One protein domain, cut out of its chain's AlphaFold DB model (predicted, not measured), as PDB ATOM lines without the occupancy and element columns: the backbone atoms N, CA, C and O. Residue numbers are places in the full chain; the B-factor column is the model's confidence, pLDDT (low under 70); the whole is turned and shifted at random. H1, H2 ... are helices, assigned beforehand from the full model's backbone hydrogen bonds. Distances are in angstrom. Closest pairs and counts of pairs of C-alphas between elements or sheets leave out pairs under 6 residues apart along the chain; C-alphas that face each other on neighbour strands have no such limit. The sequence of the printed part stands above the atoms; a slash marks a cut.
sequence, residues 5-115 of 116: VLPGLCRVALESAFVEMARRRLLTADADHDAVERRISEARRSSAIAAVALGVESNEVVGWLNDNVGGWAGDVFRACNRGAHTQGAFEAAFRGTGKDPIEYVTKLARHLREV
ATOM      1  N   VAL A   5     128.255 121.238 188.922       69.94
ATOM      2  CA  VAL A   5     129.299 120.402 188.297       69.94
ATOM      3  C   VAL A   5     128.748 119.622 187.105       69.94
ATOM      4  O   VAL A   5     129.351 119.631 186.037       69.94
ATOM      5  N   LEU A   6     127.577 118.996 187.256       76.81
ATOM      6  CA  LEU A   6     126.981 118.185 186.196       76.81
ATOM      7  C   LEU A   6     126.589 119.022 184.956       76.81
ATOM      8  O   LEU A   6     127.031 118.665 183.865       76.81
ATOM      9  N   PRO A   7     125.876 120.164 185.079       77.56
ATOM     10  CA  PRO A   7     125.601 121.030 183.929       77.56
ATOM     11  C   PRO A   7     126.874 121.545 183.242       77.56
ATOM     12  O   PRO A   7     126.926 121.606 182.014       77.56
ATOM     13  N   GLY A   8     127.911 121.881 184.021       78.69
ATOM     14  CA  GLY A   8     129.205 122.313 183.489       78.69
ATOM     15  C   GLY A   8     129.898 121.226 182.664       78.69
ATOM     16  O   GLY A   8     130.345 121.495 181.552       78.69
ATOM     17  N   LEU A   9     129.922 119.986 183.158       82.62
ATOM     18  CA  LEU A   9     130.500 118.848 182.436       82.62
ATOM     19  C   LEU A   9     129.716 118.512 181.162       82.62
ATOM     20  O   LEU A   9     130.318 118.320 180.106       82.62
ATOM     21  N   CYS A  10     128.382 118.496 181.229       84.81
ATOM     22  CA  CYS A  10     127.532 118.267 180.059       84.81
ATOM     23  C   CYS A  10     127.733 119.344 178.984       84.81
ATOM     24  O   CYS A  10     127.797 119.030 177.795       84.81
ATOM     25  N   ARG A  11     127.893 120.608 179.395       83.81
ATOM     26  CA  ARG A  11     128.220 121.711 178.489       83.81
ATOM     27  C   ARG A  11     129.579 121.511 177.814       83.81
ATOM     28  O   ARG A  11     129.642 121.600 176.594       83.81
ATOM     29  N   VAL A  12     130.633 121.199 178.572       85.19
ATOM     30  CA  VAL A  12     131.983 120.973 178.018       85.19
ATOM     31  C   VAL A  12     132.001 119.792 177.045       85.19
ATOM     32  O   VAL A  12     132.651 119.861 176.000       85.19
ATOM     33  N   ALA A  13     131.257 118.724 177.346       87.19
ATOM     34  CA  ALA A  13     131.128 117.573 176.458       87.19
ATOM     35  C   ALA A  13     130.485 117.956 175.113       87.19
ATOM     36  O   ALA A  13     130.981 117.554 174.059       87.19
ATOM     37  N   LEU A  14     129.419 118.766 175.138       86.69
ATOM     38  CA  LEU A  14     128.782 119.264 173.917       86.69
ATOM     39  C   LEU A  14     129.675 120.239 173.153       86.69
ATOM     40  O   LEU A  14     129.798 120.116 171.939       86.69
ATOM     41  N   GLU A  15     130.316 121.184 173.842       87.56
ATOM     42  CA  GLU A  15     131.251 122.127 173.218       87.56
ATOM     43  C   GLU A  15     132.381 121.378 172.504       87.56
ATOM     44  O   GLU A  15     132.654 121.661 171.340       87.56
ATOM     45  N   SER A  16     132.958 120.359 173.144       88.69
ATOM     46  CA  SER A  16     133.981 119.503 172.530       88.69
ATOM     47  C   SER A  16     133.468 118.803 171.268       88.69
ATOM     48  O   SER A  16     134.152 118.805 170.247       88.69
ATOM     49  N   ALA A  17     132.249 118.254 171.302       89.69
ATOM     50  CA  ALA A  17     131.654 117.591 170.141       89.69
ATOM     51  C   ALA A  17     131.425 118.563 168.967       89.69
ATOM     52  O   ALA A  17     131.727 118.224 167.824       89.69
ATOM     53  N   PHE A  18     130.960 119.787 169.236       89.12
ATOM     54  CA  PHE A  18     130.809 120.807 168.197       89.12
ATOM     55  C   PHE A  18     132.156 121.284 167.644       89.12
ATOM     56  O   PHE A  18     132.271 121.473 166.438       89.12
ATOM     57  N   VAL A  19     133.188 121.439 168.480       87.88
ATOM     58  CA  VAL A  19     134.545 121.779 168.010       87.88
ATOM     59  C   VAL A  19     135.092 120.687 167.090       87.88
ATOM     60  O   VAL A  19     135.624 120.994 166.024       87.88
ATOM     61  N   GLU A  20     134.939 119.413 167.462       88.31
ATOM     62  CA  GLU A  20     135.340 118.283 166.614       88.31
ATOM     63  C   GLU A  20     134.612 118.309 165.259       88.31
ATOM     64  O   GLU A  20     135.256 118.167 164.218       88.31
ATOM     65  N   MET A  21     133.294 118.533 165.262       88.25
ATOM     66  CA  MET A  21     132.488 118.638 164.041       88.25
ATOM     67  C   MET A  21     132.920 119.828 163.170       88.25
ATOM     68  O   MET A  21     133.161 119.661 161.975       88.25
ATOM     69  N   ALA A  22     133.088 121.015 163.764       84.75
ATOM     70  CA  ALA A  22     133.534 122.218 163.064       84.75
ATOM     71  C   ALA A  22     134.885 122.001 162.372       84.75
ATOM     72  O   ALA A  22     135.030 122.313 161.189       84.75
ATOM     73  N   ARG A  23     135.855 121.407 163.081       83.38
ATOM     74  CA  ARG A  23     137.172 121.073 162.522       83.38
ATOM     75  C   ARG A  23     137.055 120.159 161.308       83.38
ATOM     76  O   ARG A  23     137.635 120.463 160.271       83.38
ATOM     77  N   ARG A  24     136.285 119.070 161.402       83.81
ATOM     78  CA  ARG A  24     136.101 118.120 160.286       83.81
ATOM     79  C   ARG A  24     135.457 118.776 159.072       83.81
ATOM     80  O   ARG A  24     135.948 118.616 157.954       83.81
ATOM     81  N   ARG A  25     134.395 119.550 159.297       79.81
ATOM     82  CA  ARG A  25     133.667 120.244 158.234       79.81
ATOM     83  C   ARG A  25     134.567 121.231 157.497       79.81
ATOM     84  O   ARG A  25     134.566 121.270 156.273       79.81
ATOM     85  N   LEU A  26     135.357 122.004 158.237       74.50
ATOM     86  CA  LEU A  26     136.187 123.051 157.656       74.50
ATOM     87  C   LEU A  26     137.444 122.500 156.970       74.50
ATOM     88  O   LEU A  26     137.794 122.987 155.900       74.50
ATOM     89  N   LEU A  27     138.040 121.428 157.503       75.25
ATOM     90  CA  LEU A  27     139.093 120.678 156.807       75.25
ATOM     91  C   LEU A  27     138.592 120.075 155.485       75.25
ATOM     92  O   LEU A  27     139.331 120.028 154.510       75.25
ATOM     93  N   THR A  28     137.331 119.639 155.434       76.62
ATOM     94  CA  THR A  28     136.720 119.104 154.203       76.62
ATOM     95  C   THR A  28     136.383 120.207 153.194       76.62
ATOM     96  O   THR A  28     136.338 119.957 151.993       76.62
ATOM     97  N   ALA A  29     136.165 121.435 153.666       71.25
ATOM     98  CA  ALA A  29     135.821 122.592 152.844       71.25
ATOM     99  C   ALA A  29     137.044 123.363 152.301       71.25
ATOM    100  O   ALA A  29     136.864 124.470 151.799       71.25
ATOM    101  N   ASP A  30     138.261 122.814 152.436       69.06
ATOM    102  CA  ASP A  30     139.545 123.471 152.113       69.06
ATOM    103  C   ASP A  30     139.702 124.853 152.779       69.06
ATOM    104  O   ASP A  30     140.372 125.758 152.283       69.06
ATOM    105  N   ALA A  31     139.031 125.047 153.919       67.88
ATOM    106  CA  ALA A  31     139.123 126.288 154.662       67.88
ATOM    107  C   ALA A  31     140.470 126.350 155.387       67.88
ATOM    108  O   ALA A  31     140.903 125.380 156.011       67.88
ATOM    109  N   ASP A  32     141.090 127.527 155.353       67.31
ATOM    110  CA  ASP A  32     142.325 127.807 156.077       67.31
ATOM    111  C   ASP A  32     142.174 127.466 157.568       67.31
ATOM    112  O   ASP A  32     141.327 128.027 158.269       67.31
ATOM    113  N   HIS A  33     142.983 126.518 158.047       65.12
ATOM    114  CA  HIS A  33     142.897 125.976 159.403       65.12
ATOM    115  C   HIS A  33     143.018 127.068 160.479       65.12
ATOM    116  O   HIS A  33     142.315 127.025 161.490       65.12
ATOM    117  N   ASP A  34     143.834 128.095 160.242       64.00
ATOM    118  CA  ASP A  34     144.006 129.200 161.183       64.00
ATOM    119  C   ASP A  34     142.766 130.106 161.228       64.00
ATOM    120  O   ASP A  34     142.361 130.572 162.299       64.00
ATOM    121  N   ALA A  35     142.085 130.319 160.100       65.62
ATOM    122  CA  ALA A  35     140.793 131.007 160.075       65.62
ATOM    123  C   ALA A  35     139.700 130.233 160.837       65.62
ATOM    124  O   ALA A  35     138.847 130.848 161.485       65.62
ATOM    125  N   VAL A  36     139.742 128.902 160.792       67.00
ATOM    126  CA  VAL A  36     138.831 128.006 161.520       67.00
ATOM    127  C   VAL A  36     139.053 128.094 163.022       67.00
ATOM    128  O   VAL A  36     138.122 128.412 163.763       67.00
ATOM    129  N   GLU A  37     140.283 127.854 163.473       68.44
ATOM    130  CA  GLU A  37     140.621 127.882 164.895       68.44
ATOM    131  C   GLU A  37     140.426 129.281 165.480       68.44
ATOM    132  O   GLU A  37     139.971 129.412 166.614       68.44
ATOM    133  N   ARG A  38     140.649 130.341 164.692       72.94
ATOM    134  CA  ARG A  38     140.311 131.710 165.091       72.94
ATOM    135  C   ARG A  38     138.808 131.899 165.290       72.94
ATOM    136  O   ARG A  38     138.414 132.390 166.342       72.94
ATOM    137  N   ARG A  39     137.958 131.455 164.355       67.75
ATOM    138  CA  ARG A  39     136.488 131.527 164.519       67.75
ATOM    139  C   ARG A  39     136.006 130.724 165.728       67.75
ATOM    140  O   ARG A  39     135.108 131.176 166.434       67.75
ATOM    141  N   ILE A  40     136.608 129.563 165.988       69.38
ATOM    142  CA  ILE A  40     136.300 128.730 167.161       69.38
ATOM    143  C   ILE A  40     136.779 129.411 168.456       69.38
ATOM    144  O   ILE A  40     136.038 129.452 169.434       69.38
ATOM    145  N   SER A  41     137.981 129.987 168.467       69.38
ATOM    146  CA  SER A  41     138.562 130.684 169.624       69.38
ATOM    147  C   SER A  41     137.815 131.983 169.966       69.38
ATOM    148  O   SER A  41     137.609 132.314 171.137       69.38
ATOM    149  N   GLU A  42     137.342 132.707 168.950       68.50
ATOM    150  CA  GLU A  42     136.526 133.915 169.099       68.50
ATOM    151  C   GLU A  42     135.090 133.599 169.556       68.50
ATOM    152  O   GLU A  42     134.444 134.428 170.209       68.50
ATOM    153  N   ALA A  43     134.597 132.385 169.288       67.50
ATOM    154  CA  ALA A  43     133.295 131.900 169.728       67.50
ATOM    155  C   ALA A  43     133.277 131.606 171.242       67.50
ATOM    156  O   ALA A  43     133.219 130.468 171.695       67.50
ATOM    157  N   ARG A  44     133.226 132.660 172.065       64.69
ATOM    158  CA  ARG A  44     133.187 132.564 173.543       64.69
ATOM    159  C   ARG A  44     131.898 131.959 174.126       64.69
ATOM    160  O   ARG A  44     131.751 131.886 175.346       64.69
ATOM    161  N   ARG A  45     130.922 131.591 173.290       72.75
ATOM    162  CA  ARG A  45     129.604 131.074 173.699       72.75
ATOM    163  C   ARG A  45     129.331 129.742 173.010       72.75
ATOM    164  O   ARG A  45     129.544 129.625 171.808       72.75
ATOM    165  N   SER A  46     128.753 128.788 173.737       75.56
ATOM    166  CA  SER A  46     128.427 127.443 173.236       75.56
ATOM    167  C   SER A  46     127.557 127.471 171.974       75.56
ATOM    168  O   SER A  46     127.724 126.647 171.083       75.56
ATOM    169  N   SER A  47     126.658 128.458 171.860       78.94
ATOM    170  CA  SER A  47     125.831 128.683 170.667       78.94
ATOM    171  C   SER A  47     126.623 129.134 169.447       78.94
ATOM    172  O   SER A  47     126.279 128.741 168.343       78.94
ATOM    173  N   ALA A  48     127.684 129.920 169.629       82.12
ATOM    174  CA  ALA A  48     128.529 130.355 168.524       82.12
ATOM    175  C   ALA A  48     129.401 129.199 168.006       82.12
ATOM    176  O   ALA A  48     129.539 129.036 166.799       82.12
ATOM    177  N   ILE A  49     129.912 128.345 168.902       85.38
ATOM    178  CA  ILE A  49     130.642 127.128 168.513       85.38
ATOM    179  C   ILE A  49     129.717 126.184 167.732       85.38
ATOM    180  O   ILE A  49     130.077 125.710 166.657       85.38
ATOM    181  N   ALA A  50     128.498 125.957 168.234       85.31
ATOM    182  CA  ALA A  50     127.508 125.128 167.553       85.31
ATOM    183  C   ALA A  50     127.103 125.706 166.185       85.31
ATOM    184  O   ALA A  50     127.021 124.967 165.213       85.31
ATOM    185  N   ALA A  51     126.913 127.022 166.083       86.56
ATOM    186  CA  ALA A  51     126.607 127.708 164.827       86.56
ATOM    187  C   ALA A  51     127.688 127.474 163.762       86.56
ATOM    188  O   ALA A  51     127.383 127.084 162.637       86.56
ATOM    189  N   VAL A  52     128.961 127.619 164.145       84.25
ATOM    190  CA  VAL A  52     130.102 127.337 163.262       84.25
ATOM    191  C   VAL A  52     130.122 125.868 162.835       84.25
ATOM    192  O   VAL A  52     130.296 125.590 161.651       84.25
ATOM    193  N   ALA A  53     129.913 124.938 163.769       87.00
ATOM    194  CA  ALA A  53     129.903 123.505 163.482       87.00
ATOM    195  C   ALA A  53     128.799 123.103 162.493       87.00
ATOM    196  O   ALA A  53     129.029 122.310 161.582       87.00
ATOM    197  N   LEU A  54     127.610 123.679 162.663       86.88
ATOM    198  CA  LEU A  54     126.423 123.378 161.867       86.88
ATOM    199  C   LEU A  54     126.354 124.187 160.560       86.88
ATOM    200  O   LEU A  54     125.615 123.820 159.650       86.88
ATOM    201  N   GLY A  55     127.131 125.269 160.446       84.81
ATOM    202  CA  GLY A  55     127.091 126.182 159.303       84.81
ATOM    203  C   GLY A  55     125.812 127.022 159.241       84.81
ATOM    204  O   GLY A  55     125.317 127.275 158.147       84.81
ATOM    205  N   VAL A  56     125.277 127.416 160.398       86.12
ATOM    206  CA  VAL A  56     124.048 128.222 160.552       86.12
ATOM    207  C   VAL A  56     124.310 129.423 161.459       86.12
ATOM    208  O   VAL A  56     125.367 129.500 162.087       86.12
ATOM    209  N   GLU A  57     123.349 130.334 161.597       84.38
ATOM    210  CA  GLU A  57     123.453 131.432 162.557       84.38
ATOM    211  C   GLU A  57     123.194 130.969 164.005       84.38
ATOM    212  O   GLU A  57     122.519 129.974 164.285       84.38
ATOM    213  N   SER A  58     123.711 131.711 164.992       83.81
ATOM    214  CA  SER A  58     123.609 131.328 166.418       83.81
ATOM    215  C   SER A  58     122.174 131.176 166.936       83.81
ATOM    216  O   SER A  58     121.930 130.386 167.849       83.81
ATOM    217  N   ASN A  59     121.225 131.931 166.384       84.25
ATOM    218  CA  ASN A  59     119.798 131.832 166.704       84.25
ATOM    219  C   ASN A  59     119.114 130.628 166.030       84.25
ATOM    220  O   ASN A  59     118.036 130.233 166.471       84.25
ATOM    221  N   GLU A  60     119.734 130.030 165.013       88.38
ATOM    222  CA  GLU A  60     119.185 128.909 164.244       88.38
ATOM    223  C   GLU A  60     119.610 127.545 164.790       88.38
ATOM    224  O   GLU A  60     118.928 126.557 164.541       88.38
ATOM    225  N   VAL A  61     120.673 127.480 165.601       89.19
ATOM    226  CA  VAL A  61     121.228 126.234 166.169       89.19
ATOM    227  C   VAL A  61     120.155 125.314 166.748       89.19
ATOM    228  O   VAL A  61     120.151 124.115 166.488       89.19
ATOM    229  N   VAL A  62     119.225 125.856 167.537       90.00
ATOM    230  CA  VAL A  62     118.183 125.023 168.153       90.00
ATOM    231  C   VAL A  62     117.152 124.547 167.133       90.00
ATOM    232  O   VAL A  62     116.693 123.414 167.242       90.00
ATOM    233  N   GLY A  63     116.798 125.382 166.153       90.75
ATOM    234  CA  GLY A  63     115.926 124.974 165.050       90.75
ATOM    235  C   GLY A  63     116.567 123.842 164.255       90.75
ATOM    236  O   GLY A  63     115.985 122.772 164.133       90.75
ATOM    237  N   TRP A  64     117.835 124.018 163.876       92.12
ATOM    238  CA  TRP A  64     118.602 122.999 163.171       92.12
ATOM    239  C   TRP A  64     118.647 121.671 163.938       92.12
ATOM    240  O   TRP A  64     118.386 120.621 163.356       92.12
ATOM    241  N   LEU A  65     118.927 121.701 165.249       90.38
ATOM    242  CA  LEU A  65     118.948 120.494 166.085       90.38
ATOM    243  C   LEU A  65     117.578 119.810 166.146       90.38
ATOM    244  O   LEU A  65     117.502 118.584 166.078       90.38
ATOM    245  N   ASN A  66     116.505 120.591 166.259       91.19
ATOM    246  CA  ASN A  66     115.150 120.054 166.281       91.19
ATOM    247  C   ASN A  66     114.791 119.357 164.968       91.19
ATOM    248  O   ASN A  66     114.204 118.277 165.014       91.19
ATOM    249  N   ASP A  67     115.173 119.948 163.839       91.31
ATOM    250  CA  ASP A  67     114.794 119.465 162.511       91.31
ATOM    251  C   ASP A  67     115.658 118.280 162.049       91.31
ATOM    252  O   ASP A  67     115.145 117.347 161.437       91.31
ATOM    253  N   ASN A  68     116.958 118.279 162.374       87.75
ATOM    254  CA  ASN A  68     117.912 117.281 161.865       87.75
ATOM    255  C   ASN A  68     118.180 116.123 162.839       87.75
ATOM    256  O   ASN A  68     118.541 115.032 162.408       87.75
ATOM    257  N   VAL A  69     118.008 116.339 164.148       87.12
ATOM    258  CA  VAL A  69     118.279 115.325 165.191       87.12
ATOM    259  C   VAL A  69     117.009 114.962 165.971       87.12
ATOM    260  O   VAL A  69     116.849 113.837 166.462       87.12
ATOM    261  N   GLY A  70     116.084 115.916 166.086       87.94
ATOM    262  CA  GLY A  70     114.806 115.791 166.775       87.94
ATOM    263  C   GLY A  70     114.676 116.771 167.940       87.94
ATOM    264  O   GLY A  70     115.667 117.196 168.532       87.94
ATOM    265  N   GLY A  71     113.436 117.084 168.335       85.56
ATOM    266  CA  GLY A  71     113.142 118.081 169.383       85.56
ATOM    267  C   GLY A  71     113.865 117.854 170.720       85.56
ATOM    268  O   GLY A  71     114.225 118.801 171.417       85.56
ATOM    269  N   TRP A  72     114.178 116.596 171.044       85.12
ATOM    270  CA  TRP A  72     114.953 116.243 172.233       85.12
ATOM    271  C   TRP A  72     116.371 116.841 172.228       85.12
ATOM    272  O   TRP A  72     116.897 117.155 173.294       85.12
ATOM    273  N   ALA A  73     116.995 117.010 171.058       86.69
ATOM    274  CA  ALA A  73     118.351 117.534 170.932       86.69
ATOM    275  C   ALA A  73     118.403 119.038 171.221       86.69
ATOM    276  O   ALA A  73     119.292 119.503 171.941       86.69
ATOM    277  N   GLY A  74     117.418 119.796 170.730       86.88
ATOM    278  CA  GLY A  74     117.288 121.214 171.049       86.88
ATOM    279  C   GLY A  74     117.015 121.457 172.533       86.88
ATOM    280  O   GLY A  74     117.581 122.384 173.122       86.88
ATOM    281  N   ASP A  75     116.214 120.598 173.166       87.25
ATOM    282  CA  ASP A  75     115.951 120.669 174.605       87.25
ATOM    283  C   ASP A  75     117.207 120.388 175.439       87.25
ATOM    284  O   ASP A  75     117.515 121.157 176.354       87.25
ATOM    285  N   VAL A  76     117.986 119.359 175.085       87.06
ATOM    286  CA  VAL A  76     119.270 119.036 175.735       87.06
ATOM    287  C   VAL A  76     120.265 120.186 175.586       87.06
ATOM    288  O   VAL A  76     120.879 120.605 176.571       87.06
ATOM    289  N   PHE A  77     120.392 120.750 174.384       87.25
ATOM    290  CA  PHE A  77     121.276 121.886 174.135       87.25
ATOM    291  C   PHE A  77     120.871 123.111 174.968       87.25
ATOM    292  O   PHE A  77     121.707 123.721 175.642       87.25
ATOM    293  N   ARG A  78     119.574 123.445 175.005       86.62
ATOM    294  CA  ARG A  78     119.048 124.535 175.844       86.62
ATOM    295  C   ARG A  78     119.251 124.274 177.331       86.62
ATOM    296  O   ARG A  78     119.503 125.230 178.062       86.62
ATOM    297  N   ALA A  79     119.103 123.031 177.784       84.19
ATOM    298  CA  ALA A  79     119.308 122.654 179.178       84.19
ATOM    299  C   ALA A  79     120.774 122.846 179.584       84.19
ATOM    300  O   ALA A  79     121.038 123.489 180.597       84.19
ATOM    301  N   CYS A  80     121.725 122.391 178.764       82.25
ATOM    302  CA  CYS A  80     123.158 122.567 179.022       82.25
ATOM    303  C   CYS A  80     123.573 124.045 178.980       82.25
ATOM    304  O   CYS A  80     124.324 124.506 179.839       82.25
ATOM    305  N   ASN A  81     123.046 124.808 178.018       80.00
ATOM    306  CA  ASN A  81     123.386 126.220 177.862       80.00
ATOM    307  C   ASN A  81     122.793 127.084 178.994       80.00
ATOM    308  O   ASN A  81     123.480 127.934 179.552       80.00
ATOM    309  N   ARG A  82     121.532 126.846 179.396       75.31
ATOM    310  CA  ARG A  82     120.882 127.585 180.500       75.31
ATOM    311  C   ARG A  82     121.318 127.115 181.883       75.31
ATOM    312  O   ARG A  82     121.420 127.937 182.787       75.31
ATOM    313  N   GLY A  83     121.606 125.826 182.052       64.31
ATOM    314  CA  GLY A  83     122.039 125.237 183.321       64.31
ATOM    315  C   GLY A  83     123.339 125.828 183.870       64.31
ATOM    316  O   GLY A  83     123.535 125.849 185.080       64.31
ATOM    317  N   ALA A  84     124.192 126.376 182.999       59.62
ATOM    318  CA  ALA A  84     125.396 127.105 183.396       59.62
ATOM    319  C   ALA A  84     125.112 128.512 183.966       59.62
ATOM    320  O   ALA A  84     125.960 129.072 184.656       59.62
ATOM    321  N   HIS A  85     123.941 129.090 183.678       64.62
ATOM    322  CA  HIS A  85     123.563 130.452 184.077       64.62
ATOM    323  C   HIS A  85     122.468 130.491 185.148       64.62
ATOM    324  O   HIS A  85     122.374 131.460 185.898       64.62
ATOM    325  N   THR A  86     121.627 129.459 185.231       63.97
ATOM    326  CA  THR A  86     120.495 129.398 186.159       63.97
ATOM    327  C   THR A  86     120.525 128.086 186.929       63.97
ATOM    328  O   THR A  86     120.323 127.008 186.367       63.97
ATOM    329  N   GLN A  87     120.757 128.186 188.236       66.12
ATOM    330  CA  GLN A  87     120.792 127.036 189.131       66.12
ATOM    331  C   GLN A  87     119.445 126.293 189.103       66.12
ATOM    332  O   GLN A  87     118.391 126.908 189.255       66.12
ATOM    333  N   GLY A  88     119.473 124.976 188.886       66.31
ATOM    334  CA  GLY A  88     118.268 124.143 188.822       66.31
ATOM    335  C   GLY A  88     117.578 124.085 187.455       66.31
ATOM    336  O   GLY A  88     116.676 123.267 187.279       66.31
ATOM    337  N   ALA A  89     117.974 124.909 186.474       71.56
ATOM    338  CA  ALA A  89     117.368 124.890 185.137       71.56
ATOM    339  C   ALA A  89     117.708 123.612 184.355       71.56
ATOM    340  O   ALA A  89     116.897 123.144 183.556       71.56
ATOM    341  N   PHE A  90     118.891 123.044 184.602       72.81
ATOM    342  CA  PHE A  90     119.300 121.767 184.029       72.81
ATOM    343  C   PHE A  90     118.445 120.635 184.596       72.81
ATOM    344  O   PHE A  90     117.775 119.930 183.853       72.81
ATOM    345  N   GLU A  91     118.368 120.520 185.921       75.12
ATOM    346  CA  GLU A  91     117.575 119.501 186.604       75.12
ATOM    347  C   GLU A  91     116.086 119.620 186.269       75.12
ATOM    348  O   GLU A  91     115.422 118.607 186.078       75.12
ATOM    349  N   ALA A  92     115.552 120.840 186.162       76.69
ATOM    350  CA  ALA A  92     114.164 121.075 185.773       76.69
ATOM    351  C   ALA A  92     113.850 120.579 184.353       76.69
ATOM    352  O   ALA A  92     112.740 120.109 184.121       76.69
ATOM    353  N   ALA A  93     114.811 120.637 183.425       74.69
ATOM    354  CA  ALA A  93     114.617 120.159 182.057       74.69
ATOM    355  C   ALA A  93     114.479 118.628 181.966       74.69
ATOM    356  O   ALA A  93     113.831 118.129 181.049       74.69
ATOM    357  N   PHE A  94     115.056 117.887 182.918       75.31
ATOM    358  CA  PHE A  94     115.012 116.420 182.947       75.31
ATOM    359  C   PHE A  94     114.053 115.857 184.008       75.31
ATOM    360  O   PHE A  94     113.623 114.703 183.911       75.31
ATOM    361  N   ARG A  95     113.651 116.658 185.003       78.88
ATOM    362  CA  ARG A  95     112.747 116.239 186.084       78.88
ATOM    363  C   ARG A  95     111.413 115.732 185.534       78.88
ATOM    364  O   ARG A  95     110.738 116.422 184.782       78.88
ATOM    365  N   GLY A  96     111.014 114.530 185.953       72.94
ATOM    366  CA  GLY A  96     109.723 113.934 185.584       72.94
ATOM    367  C   GLY A  96     109.635 113.427 184.141       72.94
ATOM    368  O   GLY A  96     108.602 112.893 183.756       72.94
ATOM    369  N   THR A  97     110.708 113.546 183.352       75.88
ATOM    370  CA  THR A  97     110.738 113.068 181.958       75.88
ATOM    371  C   THR A  97     111.140 111.595 181.830       75.88
ATOM    372  O   THR A  97     110.973 111.014 180.761       75.88
ATOM    373  N   GLY A  98     111.712 111.003 182.888       77.50
ATOM    374  CA  GLY A  98     112.326 109.668 182.855       77.50
ATOM    375  C   GLY A  98     113.629 109.593 182.047       77.50
ATOM    376  O   GLY A  98     114.172 108.508 181.879       77.50
ATOM    377  N   LYS A  99     114.126 110.727 181.536       80.00
ATOM    378  CA  LYS A  99     115.329 110.809 180.703       80.00
ATOM    379  C   LYS A  99     116.555 111.060 181.569       80.00
ATOM    380  O   LYS A  99     116.568 112.015 182.347       80.00
ATOM    381  N   ASP A 100     117.592 110.249 181.387       82.81
ATOM    382  CA  ASP A 100     118.881 110.489 182.021       82.81
ATOM    383  C   ASP A 100     119.652 111.596 181.267       82.81
ATOM    384  O   ASP A 100     119.853 111.503 180.049       82.81
ATOM    385  N   PRO A 101     120.077 112.674 181.949       80.12
ATOM    386  CA  PRO A 101     120.772 113.783 181.304       80.12
ATOM    387  C   PRO A 101     122.119 113.382 180.692       80.12
ATOM    388  O   PRO A 101     122.478 113.894 179.632       80.12
ATOM    389  N   ILE A 102     122.861 112.468 181.321       84.81
ATOM    390  CA  ILE A 102     124.157 111.996 180.823       84.81
ATOM    391  C   ILE A 102     123.940 111.160 179.564       84.81
ATOM    392  O   ILE A 102     124.646 111.360 178.573       84.81
ATOM    393  N   GLU A 103     122.946 110.271 179.567       87.88
ATOM    394  CA  GLU A 103     122.587 109.456 178.407       87.88
ATOM    395  C   GLU A 103     122.246 110.338 177.203       87.88
ATOM    396  O   GLU A 103     122.812 110.169 176.121       87.88
ATOM    397  N   TYR A 104     121.373 111.327 177.389       85.12
ATOM    398  CA  TYR A 104     120.909 112.188 176.304       85.12
ATOM    399  C   TYR A 104     122.001 113.126 175.779       85.12
ATOM    400  O   TYR A 104     122.111 113.323 174.567       85.12
ATOM    401  N   VAL A 105     122.852 113.663 176.657       86.25
ATOM    402  CA  VAL A 105     124.021 114.454 176.243       86.25
ATOM    403  C   VAL A 105     125.017 113.586 175.480       86.25
ATOM    404  O   VAL A 105     125.500 113.992 174.425       86.25
ATOM    405  N   THR A 106     125.283 112.370 175.958       88.19
ATOM    406  CA  THR A 106     126.188 111.425 175.286       88.19
ATOM    407  C   THR A 106     125.638 111.007 173.928       88.19
ATOM    408  O   THR A 106     126.385 110.938 172.953       88.19
ATOM    409  N   LYS A 107     124.326 110.772 173.839       90.00
ATOM    410  CA  LYS A 107     123.629 110.457 172.593       90.00
ATOM    411  C   LYS A 107     123.757 111.595 171.583       90.00
ATOM    412  O   LYS A 107     124.092 111.336 170.431       90.00
ATOM    413  N   LEU A 108     123.544 112.842 172.013       87.25
ATOM    414  CA  LEU A 108     123.707 114.012 171.148       87.25
ATOM    415  C   LEU A 108     125.162 114.179 170.697       87.25
ATOM    416  O   LEU A 108     125.415 114.309 169.505       87.25
ATOM    417  N   ALA A 109     126.122 114.116 171.622       87.75
ATOM    418  CA  ALA A 109     127.543 114.240 171.303       87.75
ATOM    419  C   ALA A 109     128.017 113.151 170.328       87.75
ATOM    420  O   ALA A 109     128.801 113.430 169.425       87.75
ATOM    421  N   ARG A 110     127.525 111.916 170.480       88.75
ATOM    422  CA  ARG A 110     127.793 110.829 169.534       88.75
ATOM    423  C   ARG A 110     127.221 111.140 168.156       88.75
ATOM    424  O   ARG A 110     127.952 111.049 167.182       88.75
ATOM    425  N   HIS A 111     125.963 111.568 168.090       88.12
ATOM    426  CA  HIS A 111     125.328 111.903 166.820       88.12
ATOM    427  C   HIS A 111     126.082 113.023 166.084       88.12
ATOM    428  O   HIS A 111     126.405 112.876 164.913       88.12
ATOM    429  N   LEU A 112     126.472 114.090 166.787       85.81
ATOM    430  CA  LEU A 112     127.269 115.186 166.215       85.81
ATOM    431  C   LEU A 112     128.650 114.740 165.708       85.81
ATOM    432  O   LEU A 112     129.206 115.363 164.813       85.81
ATOM    433  N   ARG A 113     129.213 113.665 166.270       83.88
ATOM    434  CA  ARG A 113     130.476 113.068 165.807       83.88
ATOM    435  C   ARG A 113     130.302 112.123 164.622       83.88
ATOM    436  O   ARG A 113     131.300 111.789 163.988       83.88
ATOM    437  N   GLU A 114     129.093 111.637 164.379       84.25
ATOM    438  CA  GLU A 114     128.768 110.726 163.278       84.25
ATOM    439  C   GLU A 114     128.257 111.488 162.048       84.25
ATOM    440  O   GLU A 114     128.457 111.034 160.923       84.25
ATOM    441  N   VAL A 115     127.639 112.656 162.251       73.44
ATOM    442  CA  VAL A 115     127.198 113.556 161.181       73.44
ATOM    443  C   VAL A 115     128.400 114.326 160.621       73.44
ATOM    444  O   VAL A 115     129.166 114.924 161.377       73.44
TER     445      VAL A 115
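AT A GLANCE: This is residues 5 to 115 of the 116 residues of an uncharacterized protein of Streptosporangium canum (UniProt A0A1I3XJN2). Two helices, the long H1 and the shorter H7, run side by side the same way as one layer, and a second layer of short helices packs on one side of that pair: H3 runs along H1, H5 crosses both H1 and H7, and H4 packs on H3 and H5 away from the pair. H2 folds back along the last part of H1 at one end of the long axis, while H6 folds back on H5 toward the other end, where residues 95 to 100 stick out. The printed part has 111 residues with seven named helices, H1 to H7 in order, and no named strand; the class is all helix. The whole is compact, with a radius of gyration of the C-alphas of 13.8 A, yet elongated, spanning 46 by 25 by 21 A.

HOW THE PARTS SIT: H1, residues 5 to 28, and H5, residues 71 to 83, are the hubs, touching 4 helices each. H2, residues 33 to 42, forms a helical hairpin with H1, whose residues 19 to 27 alone touch it; the closest C-alphas are those of Leu 26 and Val 36, 6.8 A apart. H3, residues 46 to 54, touches H1 at a shallow tilt of 29 degrees, the same way, with the C-alphas of Ala 22 and Ala 53 closest at 3.9 A. H2 and H3 form another helical hairpin but only just touch, with 3 pairs of C-alphas within 8 A, the closest being Ile 40 and Ile 49 at 6.0 A. H4, residues 61 to 68, touches H3, closest at the C-alphas of Ala 51 and Val 61, 5.7 A, and is apart from H1. H4 and H5 form a helical hairpin, closest at the C-alphas of Val 62 and Gly 74, 4.9 A. H5 touches residues 7 to 14 of H1 alone at a steep tilt of 59 degrees, closest at the C-alphas of Arg 11 and Cys 80, 5.2 A. H6, residues 89 to 94, forms a helical hairpin with H5, closest at the C-alphas of Gly 83 and Phe 90, 4.5 A. H7, residues 101 to 114, touches residues 10 to 21 of H1 alone at a shallow tilt of 6 degrees, closest at the C-alphas of Ala 17 and Ala 109, 5.4 A. Residues 73 to 76 of H5 alone touch H7, closest at the C-alphas of Ala 73 and Leu 108, 6.4 A. The helix packing is only just mostly aligned, with 6 of 9 touching pairs at a shallow tilt. Every O i to N i+4 pair is within hydrogen-bond range in H1, H2, H3, H4, H5 and H7, and 1 of 2 in H6.

IN THESE COORDINATES: H1 runs 34.9 A from C-alpha 5 at (129.299, 120.402, 188.297) to C-alpha 28 at (136.720, 119.104, 154.203). H5 is 18.0 A long, and H7, 20.0 A long, ends with C-alpha 114 at (128.768, 110.726, 163.278).

THE WHOLE: The two farthest C-alphas, of Asp 32 and Gly 96, are 46.1 A apart. The printed part has no cut, and no link is long. Mean pLDDT of the printed part is 80.2, with residue 5 and residues 30 to 37, 39 to 44 and 83 to 88 under 70.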